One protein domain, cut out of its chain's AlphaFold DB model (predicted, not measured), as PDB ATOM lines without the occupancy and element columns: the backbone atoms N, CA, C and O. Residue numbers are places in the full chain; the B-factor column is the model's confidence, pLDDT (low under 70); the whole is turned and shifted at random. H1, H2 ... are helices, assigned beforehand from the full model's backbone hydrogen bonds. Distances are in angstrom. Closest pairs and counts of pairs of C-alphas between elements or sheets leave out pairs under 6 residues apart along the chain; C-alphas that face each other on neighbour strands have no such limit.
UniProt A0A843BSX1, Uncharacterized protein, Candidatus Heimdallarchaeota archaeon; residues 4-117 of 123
ATOM      1  N   ALA A   4      54.004  45.251 -51.073       82.06
ATOM      2  CA  ALA A   4      54.241  44.746 -49.722       82.06
ATOM      3  C   ALA A   4      53.171  45.221 -48.722       82.06
ATOM      4  O   ALA A   4      52.666  44.429 -47.932       82.06
ATOM      5  N   GLU A   5      52.758  46.488 -48.801       87.75
ATOM      6  CA  GLU A   5      51.734  47.066 -47.924       87.75
ATOM      7  C   GLU A   5      50.356  46.433 -48.178       87.75
ATOM      8  O   GLU A   5      49.624  46.121 -47.238       87.75
ATOM      9  N   THR A   6      50.009  46.187 -49.446       92.62
ATOM     10  CA  THR A   6      48.767  45.495 -49.826       92.62
ATOM     11  C   THR A   6      48.746  44.055 -49.306       92.62
ATOM     12  O   THR A   6      47.743  43.597 -48.750       92.62
ATOM     13  N   LEU A   7      49.863  43.338 -49.441       93.44
ATOM     14  CA  LEU A   7      50.002  41.968 -48.954       93.44
ATOM     15  C   LEU A   7      49.936  41.896 -47.420       93.44
ATOM     16  O   LEU A   7      49.294  41.007 -46.860       93.44
ATOM     17  N   ASP A   8      50.537  42.863 -46.737       94.50
ATOM     18  CA  ASP A   8      50.503  42.961 -45.282       94.50
ATOM     19  C   ASP A   8      49.099  43.224 -44.739       94.50
ATOM     20  O   ASP A   8      48.727  42.631 -43.728       94.50
ATOM     21  N   LYS A   9      48.277  44.030 -45.425       96.00
ATOM     22  CA  LYS A   9      46.857  44.192 -45.063       96.00
ATOM     23  C   LYS A   9      46.119  42.857 -45.070       96.00
ATOM     24  O   LYS A   9      45.332  42.584 -44.163       96.00
ATOM     25  N   PHE A  10      46.375  42.021 -46.077       96.50
ATOM     26  CA  PHE A  10      45.783  40.688 -46.156       96.50
ATOM     27  C   PHE A  10      46.257  39.792 -45.007       96.50
ATOM     28  O   PHE A  10      45.436  39.174 -44.325       96.50
ATOM     29  N   GLY A  11      47.567  39.772 -44.754       95.94
ATOM     30  CA  GLY A  11      48.157  39.031 -43.645       95.94
ATOM     31  C   GLY A  11      47.575  39.445 -42.299       95.94
ATOM     32  O   GLY A  11      47.060  38.608 -41.558       95.94
ATOM     33  N   GLN A  12      47.569  40.745 -42.009       97.06
ATOM     34  CA  GLN A  12      46.995  41.303 -40.787       97.06
ATOM     35  C   GLN A  12      45.513  40.940 -40.642       97.06
ATOM     36  O   GLN A  12      45.076  40.577 -39.548       97.06
ATOM     37  N   PHE A  13      44.746  40.989 -41.735       97.50
ATOM     38  CA  PHE A  13      43.344  40.588 -41.732       97.50
ATOM     39  C   PHE A  13      43.175  39.118 -41.330       97.50
ATOM     40  O   PHE A  13      42.367  38.831 -40.445       97.50
ATOM     41  N   LEU A  14      43.942  38.195 -41.919       96.88
ATOM     42  CA  LEU A  14      43.871  36.770 -41.578       96.88
ATOM     43  C   LEU A  14      44.284  36.507 -40.128       96.88
ATOM     44  O   LEU A  14      43.574  35.801 -39.412       96.88
ATOM     45  N   ILE A  15      45.395  37.092 -39.677       96.88
ATOM     46  CA  ILE A  15      45.894  36.864 -38.319       96.88
ATOM     47  C   ILE A  15      44.905  37.377 -37.276       96.88
ATOM     48  O   ILE A  15      44.501  36.612 -36.400       96.88
ATOM     49  N   ALA A  16      44.443  38.621 -37.408       97.56
ATOM     50  CA  ALA A  16      43.520  39.211 -36.446       97.56
ATOM     51  C   ALA A  16      42.165  38.484 -36.420       97.56
ATOM     52  O   ALA A  16      41.600  38.250 -35.352       97.56
ATOM     53  N   ASN A  17      41.632  38.114 -37.591       97.38
ATOM     54  CA  ASN A  17      40.255  37.627 -37.687       97.38
ATOM     55  C   ASN A  17      40.111  36.105 -37.603       97.38
ATOM     56  O   ASN A  17      39.015  35.641 -37.282       97.38
ATOM     57  N   LEU A  18      41.175  35.337 -37.855       96.38
ATOM     58  CA  LEU A  18      41.157  33.875 -37.751       96.38
ATOM     59  C   LEU A  18      41.968  33.398 -36.551       96.38
ATOM     60  O   LEU A  18      41.398  32.833 -35.618       96.38
ATOM     61  N   ARG A  19      43.280  33.644 -36.553       95.94
ATOM     62  CA  ARG A  19      44.184  33.092 -35.539       95.94
ATOM     63  C   ARG A  19      43.946  33.695 -34.163       95.94
ATOM     64  O   ARG A  19      43.612  32.972 -33.225       95.94
ATOM     65  N   ASP A  20      44.074  35.010 -34.048       97.62
ATOM     66  CA  ASP A  20      43.955  35.705 -32.767       97.62
ATOM     67  C   ASP A  20      42.541  35.579 -32.205       97.62
ATOM     68  O   ASP A  20      42.374  35.348 -31.009       97.62
ATOM     69  N   ASN A  21      41.525  35.624 -33.070       97.75
ATOM     70  CA  ASN A  21      40.142  35.353 -32.686       97.75
ATOM     71  C   ASN A  21      39.932  33.923 -32.163       97.75
ATOM     72  O   ASN A  21      39.155  33.732 -31.226       97.75
ATOM     73  N   ALA A  22      40.587  32.911 -32.738       97.31
ATOM     74  CA  ALA A  22      40.484  31.536 -32.248       97.31
ATOM     75  C   ALA A  22      41.155  31.369 -30.875       97.31
ATOM     76  O   ALA A  22      40.616  30.684 -30.000       97.31
ATOM     77  N   ILE A  23      42.287  32.040 -30.654       97.31
ATOM     78  CA  ILE A  23      42.968  32.050 -29.354       97.31
ATOM     79  C   ILE A  23      42.128  32.811 -28.319       97.31
ATOM     80  O   ILE A  23      41.889  32.289 -27.233       97.31
ATOM     81  N   ASP A  24      41.577  33.976 -28.668       97.88
ATOM     82  CA  ASP A  24      40.616  34.704 -27.827       97.88
ATOM     83  C   ASP A  24      39.412  33.844 -27.464       97.88
ATOM     84  O   ASP A  24      38.896  33.898 -26.344       97.88
ATOM     85  N   PHE A  25      38.910  33.084 -28.435       97.19
ATOM     86  CA  PHE A  25      37.787  32.192 -28.225       97.19
ATOM     87  C   PHE A  25      38.124  31.142 -27.165       97.19
ATOM     88  O   PHE A  25      37.318  30.933 -26.254       97.19
ATOM     89  N   TYR A  26      39.313  30.545 -27.242       96.81
ATOM     90  CA  TYR A  26      39.811  29.608 -26.242       96.81
ATOM     91  C   TYR A  26      40.006  30.262 -24.865       96.81
ATOM     92  O   TYR A  26      39.508  29.746 -23.863       96.81
ATOM     93  N   ASP A  27      40.645  31.430 -24.804       96.31
ATOM     94  CA  ASP A  27      40.877  32.155 -23.549       96.31
ATOM     95  C   ASP A  27      39.534  32.501 -22.864       96.31
ATOM     96  O   ASP A  27      39.370  32.350 -21.651       96.31
ATOM     97  N   LYS A  28      38.514  32.876 -23.649       96.62
ATOM     98  CA  LYS A  28      37.142  33.109 -23.165       96.62
ATOM     99  C   LYS A  28      36.437  31.830 -22.707       96.62
ATOM    100  O   LYS A  28      35.662  31.893 -21.753       96.62
ATOM    101  N   LEU A  29      36.687  30.684 -23.349       96.25
ATOM    102  CA  LEU A  29      36.177  29.396 -22.866       96.25
ATOM    103  C   LEU A  29      36.734  29.095 -21.472       96.25
ATOM    104  O   LEU A  29      35.967  28.755 -20.573       96.25
ATOM    105  N   LEU A  30      38.038  29.281 -21.261       95.25
ATOM    106  CA  LEU A  30      38.648  29.086 -19.942       95.25
ATOM    107  C   LEU A  30      38.118  30.065 -18.891       95.25
ATOM    108  O   LEU A  30      37.944  29.687 -17.736       95.25
ATOM    109  N   ALA A  31      37.815  31.301 -19.291       95.25
ATOM    110  CA  ALA A  31      37.210  32.299 -18.412       95.25
ATOM    111  C   ALA A  31      35.728  32.022 -18.081       95.25
ATOM    112  O   ALA A  31      35.144  32.724 -17.256       95.25
ATOM    113  N   GLY A  32      35.095  31.035 -18.724       95.50
ATOM    114  CA  GLY A  32      33.720  30.635 -18.425       95.50
ATOM    115  C   GLY A  32      32.643  31.615 -18.912       95.50
ATOM    116  O   GLY A  32      31.507  31.558 -18.441       95.50
ATOM    117  N   VAL A  33      32.962  32.532 -19.833       96.56
ATOM    118  CA  VAL A  33      32.079  33.673 -20.153       96.56
ATOM    119  C   VAL A  33      30.951  33.351 -21.140       96.56
ATOM    120  O   VAL A  33      30.019  34.150 -21.291       96.56
ATOM    121  N   TYR A  34      30.989  32.206 -21.826       96.31
ATOM    122  CA  TYR A  34      29.964  31.848 -22.805       96.31
ATOM    123  C   TYR A  34      28.706  31.271 -22.154       96.31
ATOM    124  O   TYR A  34      28.752  30.406 -21.286       96.31
ATOM    125  N   LYS A  35      27.546  31.720 -22.652       95.56
ATOM    126  CA  LYS A  35      26.212  31.299 -22.181       95.56
ATOM    127  C   LYS A  35      25.517  30.291 -23.099       95.56
ATOM    128  O   LYS A  35      24.480  29.746 -22.742       95.56
ATOM    129  N   ALA A  36      26.045  30.064 -24.302       96.06
ATOM    130  CA  ALA A  36      25.472  29.092 -25.226       96.06
ATOM    131  C   ALA A  36      25.694  27.672 -24.687       96.06
ATOM    132  O   ALA A  36      26.834  27.301 -24.417       96.06
ATOM    133  N   GLN A  37      24.636  26.859 -24.604       94.12
ATOM    134  CA  GLN A  37      24.680  25.537 -23.959       94.12
ATOM    135  C   GLN A  37      25.806  24.631 -24.486       94.12
ATOM    136  O   GLN A  37      26.484  23.964 -23.711       94.12
ATOM    137  N   LYS A  38      26.043  24.627 -25.808       93.94
ATOM    138  CA  LYS A  38      27.133  23.845 -26.419       93.94
ATOM    139  C   LYS A  38      28.522  24.269 -25.925       93.94
ATOM    140  O   LYS A  38      29.390  23.422 -25.770       93.94
ATOM    141  N   LEU A  39      28.716  25.566 -25.682       96.00
ATOM    142  CA  LEU A  39      29.980  26.119 -25.207       96.00
ATOM    143  C   LEU A  39      30.117  25.914 -23.705       96.00
ATOM    144  O   LEU A  39      31.183  25.517 -23.270       96.00
ATOM    145  N   GLN A  40      29.039  26.073 -22.934       96.44
ATOM    146  CA  GLN A  40      29.052  25.797 -21.494       96.44
ATOM    147  C   GLN A  40      29.521  24.374 -21.189       96.44
ATOM    148  O   GLN A  40      30.417  24.211 -20.376       96.44
ATOM    149  N   ARG A  41      29.045  23.363 -21.935       95.06
ATOM    150  CA  ARG A  41      29.547  21.982 -21.794       95.06
ATOM    151  C   ARG A  41      31.060  21.874 -21.999       95.06
ATOM    152  O   ARG A  41      31.725  21.147 -21.270       95.06
ATOM    153  N   LEU A  42      31.598  22.592 -22.986       95.50
ATOM    154  CA  LEU A  42      33.034  22.611 -23.259       95.50
ATOM    155  C   LEU A  42      33.810  23.335 -22.149       95.50
ATOM    156  O   LEU A  42      34.850  22.840 -21.726       95.50
ATOM    157  N   GLN A  43      33.290  24.459 -21.642       96.44
ATOM    158  CA  GLN A  43      33.865  25.164 -20.491       96.44
ATOM    159  C   GLN A  43      33.891  24.260 -19.253       96.44
ATOM    160  O   GLN A  43      34.923  24.157 -18.599       96.44
ATOM    161  N   ASP A  44      32.792  23.553 -18.979       95.19
ATOM    162  CA  ASP A  44      32.676  22.633 -17.848       95.19
ATOM    163  C   ASP A  44      33.698  21.499 -17.941       95.19
ATOM    164  O   ASP A  44      34.359  21.182 -16.955       95.19
ATOM    165  N   SER A  45      33.894  20.917 -19.128       94.31
ATOM    166  CA  SER A  45      34.958  19.926 -19.340       94.31
ATOM    167  C   SER A  45      36.348  20.525 -19.117       94.31
ATOM    168  O   SER A  45      37.139  19.958 -18.365       94.31
ATOM    169  N   LEU A  46      36.628  21.696 -19.698       94.94
ATOM    170  CA  LEU A  46      37.922  22.367 -19.564       94.94
ATOM    171  C   LEU A  46      38.237  22.767 -18.119       94.94
ATOM    172  O   LEU A  46      39.406  22.770 -17.750       94.94
ATOM    173  N   MET A  47      37.249  23.073 -17.273       92.56
ATOM    174  CA  MET A  47      37.501  23.419 -15.866       92.56
ATOM    175  C   MET A  47      38.226  22.305 -15.100       92.56
ATOM    176  O   MET A  47      39.067  22.617 -14.256       92.56
ATOM    177  N   HIS A  48      37.957  21.042 -15.436       94.88
ATOM    178  CA  HIS A  48      38.534  19.872 -14.769       94.88
ATOM    179  C   HIS A  48      39.958  19.536 -15.230       94.88
ATOM    180  O   HIS A  48      40.609  18.706 -14.602       94.88
ATOM    181  N   PHE A  49      40.438  20.163 -16.305       97.31
ATOM    182  CA  PHE A  49      41.771  19.903 -16.844       97.31
ATOM    183  C   PHE A  49      42.843  20.587 -15.989       97.31
ATOM    184  O   PHE A  49      42.632  21.690 -15.454       97.31
ATOM    185  N   SER A  50      44.016  19.965 -15.902       97.81
ATOM    186  CA  SER A  50      45.198  20.569 -15.292       97.81
ATOM    187  C   SER A  50      45.666  21.797 -16.093       97.81
ATOM    188  O   SER A  50      45.275  21.982 -17.253       97.81
ATOM    189  N   PRO A  51      46.495  22.678 -15.505       96.38
ATOM    190  CA  PRO A  51      47.116  23.772 -16.249       96.38
ATOM    191  C   PRO A  51      47.877  23.297 -17.498       96.38
ATOM    192  O   PRO A  51      47.768  23.916 -18.554       96.38
ATOM    193  N   GLU A  52      48.592  22.176 -17.402       96.62
ATOM    194  CA  GLU A  52      49.362  21.585 -18.500       96.62
ATOM    195  C   GLU A  52      48.455  21.043 -19.608       96.62
ATOM    196  O   GLU A  52      48.727  21.253 -20.789       96.62
ATOM    197  N   GLU A  53      47.351  20.385 -19.246       97.25
ATOM    198  CA  GLU A  53      46.364  19.883 -20.207       97.25
ATOM    199  C   GLU A  53      45.649  21.029 -20.929       97.25
ATOM    200  O   GLU A  53      45.450  20.969 -22.143       97.25
ATOM    201  N   LYS A  54      45.297  22.102 -20.209       96.44
ATOM    202  CA  LYS A  54      44.733  23.322 -20.807       96.44
ATOM    203  C   LYS A  54      45.705  23.910 -21.824       96.44
ATOM    204  O   LYS A  54      45.337  24.118 -22.978       96.44
ATOM    205  N   GLU A  55      46.962  24.092 -21.434       95.00
ATOM    206  CA  GLU A  55      47.983  24.612 -22.341       95.00
ATOM    207  C   GLU A  55      48.195  23.696 -23.556       95.00
ATOM    208  O   GLU A  55      48.292  24.178 -24.684       95.00
ATOM    209  N   PHE A  56      48.179  22.374 -23.375       95.88
ATOM    210  CA  PHE A  56      48.264  21.432 -24.490       95.88
ATOM    211  C   PHE A  56      47.090  21.582 -25.471       95.88
ATOM    212  O   PHE A  56      47.307  21.667 -26.681       95.88
ATOM    213  N   VAL A  57      45.853  21.701 -24.976       96.50
ATOM    214  CA  VAL A  57      44.676  21.958 -25.829       96.50
ATOM    215  C   VAL A  57      44.811  23.289 -26.568       96.50
ATOM    216  O   VAL A  57      44.493  23.360 -27.759       96.50
ATOM    217  N   ARG A  58      45.306  24.334 -25.895       95.56
ATOM    218  CA  ARG A  58      45.565  25.642 -26.513       95.56
ATOM    219  C   ARG A  58      46.546  25.512 -27.676       95.56
ATOM    220  O   ARG A  58      46.265  26.018 -28.759       95.56
ATOM    221  N   LYS A  59      47.643  24.772 -27.490       95.38
ATOM    222  CA  LYS A  59      48.627  24.487 -28.547       95.38
ATOM    223  C   LYS A  59      48.018  23.720 -29.716       95.38
ATOM    224  O   LYS A  59      48.232  24.110 -30.858       95.38
ATOM    225  N   CYS A  60      47.209  22.690 -29.460       96.25
ATOM    226  CA  CYS A  60      46.509  21.965 -30.526       96.25
ATOM    227  C   CYS A  60      45.575  22.874 -31.336       96.25
ATOM    228  O   CYS A  60      45.539  22.776 -32.561       96.25
ATOM    229  N   LEU A  61      44.836  23.767 -30.667       96.31
ATOM    230  CA  LEU A  61      43.968  24.740 -31.330       96.31
ATOM    231  C   LEU A  61      44.775  25.697 -32.209       96.31
ATOM    232  O   LEU A  61      44.424  25.892 -33.370       96.31
ATOM    233  N   VAL A  62      45.866  26.254 -31.679       95.19
ATOM    234  CA  VAL A  62      46.751  27.159 -32.426       95.19
ATOM    235  C   VAL A  62      47.348  26.451 -33.638       95.19
ATOM    236  O   VAL A  62      47.236  26.966 -34.745       95.19
ATOM    237  N   ALA A  63      47.898  25.249 -33.452       94.56
ATOM    238  CA  ALA A  63      48.471  24.456 -34.536       94.56
ATOM    239  C   ALA A  63      47.444  24.185 -35.642       94.56
ATOM    240  O   ALA A  63      47.739  24.373 -36.816       94.56
ATOM    241  N   GLY A  64      46.218  23.803 -35.269       96.12
ATOM    242  CA  GLY A  64      45.151  23.543 -36.232       96.12
ATOM    243  C   GLY A  64      44.755  24.781 -37.040       96.12
ATOM    244  O   GLY A  64      44.540  24.678 -38.247       96.12
ATOM    245  N   VAL A  65      44.681  25.952 -36.403       96.25
ATOM    246  CA  VAL A  65      44.357  27.208 -37.100       96.25
ATOM    247  C   VAL A  65      45.513  27.662 -37.987       96.25
ATOM    248  O   VAL A  65      45.272  28.051 -39.129       96.25
ATOM    249  N   ASP A  66      46.755  27.552 -37.516       94.38
ATOM    250  CA  ASP A  66      47.946  27.896 -38.301       94.38
ATOM    251  C   ASP A  66      48.062  26.996 -39.543       94.38
ATOM    252  O   ASP A  66      48.278  27.498 -40.648       94.38
ATOM    253  N   THR A  67      47.811  25.688 -39.403       94.81
ATOM    254  CA  THR A  67      47.715  24.756 -40.538       94.81
ATOM    255  C   THR A  67      46.577  25.128 -41.487       94.81
ATOM    256  O   THR A  67      46.791  25.184 -42.693       94.81
ATOM    257  N   ALA A  68      45.386  25.449 -40.978       96.94
ATOM    258  CA  ALA A  68      44.255  25.817 -41.830       96.94
ATOM    259  C   ALA A  68      44.520  27.096 -42.643       96.94
ATOM    260  O   ALA A  68      44.153  27.164 -43.817       96.94
ATOM    261  N   ILE A  69      45.170  28.102 -42.045       96.38
ATOM    262  CA  ILE A  69      45.579  29.319 -42.759       96.38
ATOM    263  C   ILE A  69      46.619  28.967 -43.822       96.38
ATOM    264  O   ILE A  69      46.466  29.373 -44.973       96.38
ATOM    265  N   HIS A  70      47.649  28.196 -43.470       95.12
ATOM    266  CA  HIS A  70      48.667  27.751 -44.420       95.12
ATOM    267  C   HIS A  70      48.048  27.037 -45.633       95.12
ATOM    268  O   HIS A  70      48.326  27.407 -46.777       95.12
ATOM    269  N   ASP A  71      47.174  26.062 -45.391       96.06
ATOM    270  CA  ASP A  71      46.538  25.260 -46.438       96.06
ATOM    271  C   ASP A  71      45.610  26.104 -47.313       96.06
ATOM    272  O   ASP A  71      45.575  25.929 -48.530       96.06
ATOM    273  N   PHE A  72      44.910  27.076 -46.723       96.75
ATOM    274  CA  PHE A  72      44.118  28.045 -47.476       96.75
ATOM    275  C   PHE A  72      44.987  28.879 -48.431       96.75
ATOM    276  O   PHE A  72      44.648  29.017 -49.608       96.75
ATOM    277  N   LEU A  73      46.128  29.397 -47.962       95.94
ATOM    278  CA  LEU A  73      47.052  30.174 -48.798       95.94
ATOM    279  C   LEU A  73      47.659  29.320 -49.920       95.94
ATOM    280  O   LEU A  73      47.774  29.788 -51.055       95.94
ATOM    281  N   LEU A  74      48.018  28.069 -49.621       94.25
ATOM    282  CA  LEU A  74      48.514  27.119 -50.615       94.25
ATOM    283  C   LEU A  74      47.447  26.822 -51.678       94.25
ATOM    284  O   LEU A  74      47.734  26.916 -52.872       94.25
ATOM    285  N   ALA A  75      46.208  26.554 -51.261       95.44
ATOM    286  CA  ALA A  75      45.098  26.283 -52.169       95.44
ATOM    287  C   ALA A  75      44.825  27.461 -53.119       95.44
ATOM    288  O   ALA A  75      44.579  27.239 -54.304       95.44
ATOM    289  N   LEU A  76      44.923  28.712 -52.650       95.44
ATOM    290  CA  LEU A  76      44.811  29.891 -53.520       95.44
ATOM    291  C   LEU A  76      45.909  29.916 -54.599       95.44
ATOM    292  O   LEU A  76      45.618  30.182 -55.768       95.44
ATOM    293  N   MET A  77      47.158  29.608 -54.237       93.56
ATOM    294  CA  MET A  77      48.276  29.562 -55.191       93.56
ATOM    295  C   MET A  77      48.124  28.441 -56.228       93.56
ATOM    296  O   MET A  77      48.358  28.649 -57.425       93.56
ATOM    297  N   GLU A  78      47.729  27.248 -55.785       93.25
ATOM    298  CA  GLU A  78      47.472  26.110 -56.670       93.25
ATOM    299  C   GLU A  78      46.300  26.398 -57.608       93.25
ATOM    300  O   GLU A  78      46.375  26.111 -58.810       93.25
ATOM    301  N   ASN A  79      45.249  27.042 -57.094       92.31
ATOM    302  CA  ASN A  79      44.112  27.465 -57.895       92.31
ATOM    303  C   ASN A  79      44.532  28.439 -58.997       92.31
ATOM    304  O   ASN A  79      44.179  28.239 -60.159       92.31
ATOM    305  N   TYR A  80      45.353  29.438 -58.661       89.44
ATOM    306  CA  TYR A  80      45.892  30.405 -59.620       89.44
ATOM    307  C   TYR A  80      46.787  29.759 -60.690       89.44
ATOM    308  O   TYR A  80      46.888  30.250 -61.813       89.44
ATOM    309  N   SER A  81      47.422  28.630 -60.380       86.00
ATOM    310  CA  SER A  81      48.281  27.916 -61.331       86.00
ATOM    311  C   SER A  81      47.498  26.986 -62.264       86.00
ATOM    312  O   SER A  81      47.946  26.725 -63.379       86.00
ATOM    313  N   THR A  82      46.334  26.494 -61.831       88.69
ATOM    314  CA  THR A  82      45.596  25.419 -62.516       88.69
ATOM    315  C   THR A  82      44.269  25.877 -63.121       88.69
ATOM    316  O   THR A  82      44.086  25.757 -64.331       88.69
ATOM    317  N   LYS A  83      43.346  26.397 -62.302       88.12
ATOM    318  CA  LYS A  83      41.954  26.694 -62.688       88.12
ATOM    319  C   LYS A  83      41.683  28.178 -62.902       88.12
ATOM    320  O   LYS A  83      41.017  28.530 -63.869       88.12
ATOM    321  N   LYS A  84      42.218  29.031 -62.021       88.25
ATOM    322  CA  LYS A  84      42.052  30.497 -62.016       88.25
ATOM    323  C   LYS A  84      40.596  30.975 -61.885       88.25
ATOM    324  O   LYS A  84      40.232  31.998 -62.451       88.25
ATOM    325  N   ASP A  85      39.765  30.242 -61.150       93.31
ATOM    326  CA  ASP A  85      38.329  30.518 -60.945       93.31
ATOM    327  C   ASP A  85      37.978  31.088 -59.554       93.31
ATOM    328  O   ASP A  85      36.863  31.553 -59.334       93.31
ATOM    329  N   ILE A  86      38.929  31.074 -58.619       95.19
ATOM    330  CA  ILE A  86      38.819  31.626 -57.266       95.19
ATOM    331  C   ILE A  86      39.991  32.574 -57.076       95.19
ATOM    332  O   ILE A  86      41.147  32.189 -57.280       95.19
ATOM    333  N   GLU A  87      39.678  33.792 -56.653       93.31
ATOM    334  CA  GLU A  87      40.639  34.858 -56.431       93.31
ATOM    335  C   GLU A  87      40.250  35.678 -55.201       93.31
ATOM    336  O   GLU A  87      39.070  35.881 -54.909       93.31
ATOM    337  N   VAL A  88      41.265  36.152 -54.481       95.31
ATOM    338  CA  VAL A  88      41.111  37.105 -53.386       95.31
ATOM    339  C   VAL A  88      41.826  38.383 -53.795       95.31
ATOM    340  O   VAL A  88      43.017  38.356 -54.106       95.31
ATOM    341  N   LEU A  89      41.084  39.488 -53.797       95.56
ATOM    342  CA  LEU A  89      41.592  40.808 -54.149       95.56
ATOM    343  C   LEU A  89      41.732  41.664 -52.892       95.56
ATOM    344  O   LEU A  89      40.805  41.736 -52.083       95.56
ATOM    345  N   VAL A  90      42.858  42.360 -52.769       95.62
ATOM    346  CA  VAL A  90      43.072  43.412 -51.771       95.62
ATOM    347  C   VAL A  90      43.498  44.666 -52.509       95.62
ATOM    348  O   VAL A  90      44.416  44.631 -53.321       95.62
ATOM    349  N   ASP A  91      42.760  45.756 -52.295       93.31
ATOM    350  CA  ASP A  91      42.939  47.023 -53.016       93.31
ATOM    351  C   ASP A  91      42.946  46.871 -54.556       93.31
ATOM    352  O   ASP A  91      43.575  47.637 -55.277       93.31
ATOM    353  N   GLY A  92      42.202  45.881 -55.070       93.00
ATOM    354  CA  GLY A  92      42.102  45.574 -56.502       93.00
ATOM    355  C   GLY A  92      43.223  44.687 -57.051       93.00
ATOM    356  O   GLY A  92      43.175  44.326 -58.225       93.00
ATOM    357  N   GLU A  93      44.192  44.296 -56.223       92.75
ATOM    358  CA  GLU A  93      45.303  43.423 -56.601       92.75
ATOM    359  C   GLU A  93      45.110  42.005 -56.055       92.75
ATOM    360  O   GLU A  93      44.654  41.792 -54.931       92.75
ATOM    361  N   SER A  94      45.470  41.012 -56.864       93.00
ATOM    362  CA  SER A  94      45.359  39.600 -56.507       93.00
ATOM    363  C   SER A  94      46.411  39.205 -55.483       93.00
ATOM    364  O   SER A  94      47.606  39.327 -55.755       93.00
ATOM    365  N   VAL A  95      46.007  38.658 -54.334       93.81
ATOM    366  CA  VAL A  95      46.954  38.308 -53.253       93.81
ATOM    367  C   VAL A  95      48.034  37.313 -53.690       93.81
ATOM    368  O   VAL A  95      49.176  37.391 -53.248       93.81
ATOM    369  N   VAL A  96      47.702  36.408 -54.613       92.62
ATOM    370  CA  VAL A  96      48.639  35.422 -55.180       92.62
ATOM    371  C   VAL A  96      49.614  36.039 -56.180       92.62
ATOM    372  O   VAL A  96      50.674  35.470 -56.424       92.62
ATOM    373  N   SER A  97      49.291  37.205 -56.743       90.81
ATOM    374  CA  SER A  97      50.209  37.957 -57.606       90.81
ATOM    375  C   SER A  97      51.238  38.764 -56.805       90.81
ATOM    376  O   SER A  97      52.313  39.065 -57.322       90.81
ATOM    377  N   LEU A  98      50.937  39.055 -55.532       89.19
ATOM    378  CA  LEU A  98      51.756  39.879 -54.640       89.19
ATOM    379  C   LEU A  98      52.915  39.118 -53.968       89.19
ATOM    380  O   LEU A  98      53.869  39.752 -53.527       89.19
ATOM    381  N   SER A  99      52.876  37.780 -53.898       87.38
ATOM    382  CA  SER A  99      53.968  36.968 -53.333       87.38
ATOM    383  C   SER A  99      54.253  35.720 -54.164       87.38
ATOM    384  O   SER A  99      53.353  34.983 -54.563       87.38
ATOM    385  N   LYS A 100      55.545  35.426 -54.365       83.06
ATOM    386  CA  LYS A 100      56.008  34.194 -55.032       83.06
ATOM    387  C   LYS A 100      55.783  32.939 -54.186       83.06
ATOM    388  O   LYS A 100      55.858  31.833 -54.719       83.06
ATOM    389  N   ALA A 101      55.574  33.093 -52.881       85.56
ATOM    390  CA  ALA A 101      55.375  31.992 -51.947       85.56
ATOM    391  C   ALA A 101      54.461  32.430 -50.795       85.56
ATOM    392  O   ALA A 101      54.883  32.465 -49.644       85.56
ATOM    393  N   LEU A 102      53.201  32.734 -51.118       89.19
ATOM    394  CA  LEU A 102      52.206  33.289 -50.195       89.19
ATOM    395  C   LEU A 102      52.085  32.515 -48.868       89.19
ATOM    396  O   LEU A 102      52.034  33.115 -47.802       89.19
ATOM    397  N   TYR A 103      52.100  31.180 -48.906       87.06
ATOM    398  CA  TYR A 103      52.019  30.351 -47.694       87.06
ATOM    399  C   TYR A 103      53.237  30.498 -46.758       87.06
ATOM    400  O   TYR A 103      53.134  30.230 -45.562       87.06
ATOM    401  N   LYS A 104      54.394  30.941 -47.275       86.69
ATOM    402  CA  LYS A 104      55.614  31.170 -46.480       86.69
ATOM    403  C   LYS A 104      55.609  32.503 -45.742       86.69
ATOM    404  O   LYS A 104      56.435  32.675 -44.852       86.69
ATOM    405  N   GLU A 105      54.686  33.407 -46.059       88.00
ATOM    406  CA  GLU A 105      54.541  34.672 -45.331       88.00
ATOM    407  C   GLU A 105      54.071  34.447 -43.883       88.00
ATOM    408  O   GLU A 105      54.223  35.321 -43.037       88.00
ATOM    409  N   LEU A 106      53.536  33.260 -43.566       86.19
ATOM    410  CA  LEU A 106      52.951  32.954 -42.265       86.19
ATOM    411  C   LEU A 106      54.007  32.674 -41.156       86.19
ATOM    412  O   LEU A 106      54.074  33.476 -40.222       86.19
ATOM    413  N   PRO A 107      54.850  31.615 -41.202       78.12
ATOM    414  CA  PRO A 107      55.599  31.148 -40.023       78.12
ATOM    415  C   PRO A 107      57.039  31.684 -39.875       78.12
ATOM    416  O   PRO A 107      57.815  31.144 -39.087       78.12
ATOM    417  N   THR A 108      57.468  32.681 -40.651       67.19
ATOM    418  CA  THR A 108      58.866  33.150 -40.593       67.19
ATOM    419  C   THR A 108      59.114  34.091 -39.406       67.19
ATOM    420  O   THR A 108      58.186  34.673 -38.847       67.19
ATOM    421  N   LYS A 109      60.389  34.285 -39.025       68.06
ATOM    422  CA  LYS A 109      60.791  35.245 -37.970       68.06
ATOM    423  C   LYS A 109      60.391  36.693 -38.281       68.06
ATOM    424  O   LYS A 109      60.289  37.510 -37.377       68.06
ATOM    425  N   GLU A 110      60.166  36.983 -39.556       77.81
ATOM    426  CA  GLU A 110      59.671  38.259 -40.079       77.81
ATOM    427  C   GLU A 110      58.282  38.084 -40.724       77.81
ATOM    428  O   GLU A 110      57.833  38.923 -41.499       77.81
ATOM    429  N   GLY A 111      57.604  36.974 -40.431       87.50
ATOM    430  CA  GLY A 111      56.328  36.602 -41.025       87.50
ATOM    431  C   GLY A 111      55.148  37.252 -40.321       87.50
ATOM    432  O   GLY A 111      55.281  37.911 -39.286       87.50
ATOM    433  N   TRP A 112      53.957  37.040 -40.866       94.38
ATOM    434  CA  TRP A 112      52.711  37.593 -40.348       94.38
ATOM    435  C   TRP A 112      52.432  37.182 -38.905       94.38
ATOM    436  O   TRP A 112      51.924  38.001 -38.141       94.38
ATOM    437  N   LEU A 113      52.807  35.962 -38.499       91.62
ATOM    438  CA  LEU A 113      52.687  35.547 -37.101       91.62
ATOM    439  C   LEU A 113      53.517  36.448 -36.179       91.62
ATOM    440  O   LEU A 113      52.991  36.972 -35.204       91.62
ATOM    441  N   ALA A 114      54.785  36.692 -36.509       91.12
ATOM    442  CA  ALA A 114      55.655  37.540 -35.696       91.12
ATOM    443  C   ALA A 114      55.221  39.017 -35.715       91.12
ATOM    444  O   ALA A 114      55.319  39.709 -34.705       91.12
ATOM    445  N   ARG A 115      54.734  39.503 -36.863       93.56
ATOM    446  CA  ARG A 115      54.451  40.929 -37.094       93.56
ATOM    447  C   ARG A 115      53.060  41.373 -36.652       93.56
ATOM    448  O   ARG A 115      52.909  42.518 -36.232       93.56
ATOM    449  N   PHE A 116      52.051  40.511 -36.783       95.62
ATOM    450  CA  PHE A 116      50.643  40.910 -36.653       95.62
ATOM    451  C   PHE A 116      49.888  40.197 -35.532       95.62
ATOM    452  O   PHE A 116      48.859  40.713 -35.101       95.62
ATOM    453  N   SER A 117      50.370  39.047 -35.052       95.12
ATOM    454  CA  SER A 117      49.710  38.312 -33.968       95.12
ATOM    455  C   SER A 117      49.908  39.027 -32.639       95.12
ATOM    456  O   SER A 117      51.038  39.333 -32.245       95.12
TER     457      SER A 117
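This is residues 4 to 117 of the 123 residues of an uncharacterized protein of Candidatus Heimdallarchaeota archaeon (UniProt A0A843BSX1). Two long helices, H1 and H3, run opposite ways and cross at a shallow angle; H2 sits across one end, and the last stretch, with short H4, H5 and H6, folds back along the pair. The 114 printed residues have six named helices, H1 to H6 in order, and no named strand: all helix. The whole is loose, with a radius of gyration of the C-alphas of 17.1 A, spanning 48 by 30 by 23 A.

The hub is H1, residues 4 to 30. Its residues 29 to 30 alone touch H2, residues 37 to 47, about perpendicular at 76 degrees; the closest C-alphas, Leu 29 and Gln 43, are 5.4 A apart. Its residues 14 to 26 alone touch H3, residues 51 to 82, at a shallow tilt of 31 degrees, opposite ways; closest C-alphas Arg 19 and Val 65, 6.1 A. Its residues 4 to 10 alone touch H4, residues 95 to 98; closest C-alphas Leu 7 and Leu 98, 6.3 A. H5, residues 102 to 105, touches H3 residues 70 to 77 alone; closest C-alphas Tyr 103 and Leu 73, 5.1 A. H6, residues 112 to 116, touches H1 residues 8 to 16 alone; closest C-alphas Phe 116 and Gln 12, 5.5 A. Every O i to N i+4 pair is within hydrogen-bond range in H3 and H6, 21 of 23 in H1, 6 of 7 in H2; H4 and H5 are too short.

H1 begins at C-alpha 4 (54.241, 44.746, -49.722) and measures 37.1 A, H2 15.3 A, H3 46.3 A. H6 ends at C-alpha 116 (50.643, 40.910, -36.653).

The farthest C-alphas, His 48 and Gly 92, are 49.1 A apart. The printed part has no cut; the link H3 to H4 is long. Residues 108 to 109 have pLDDT under 70.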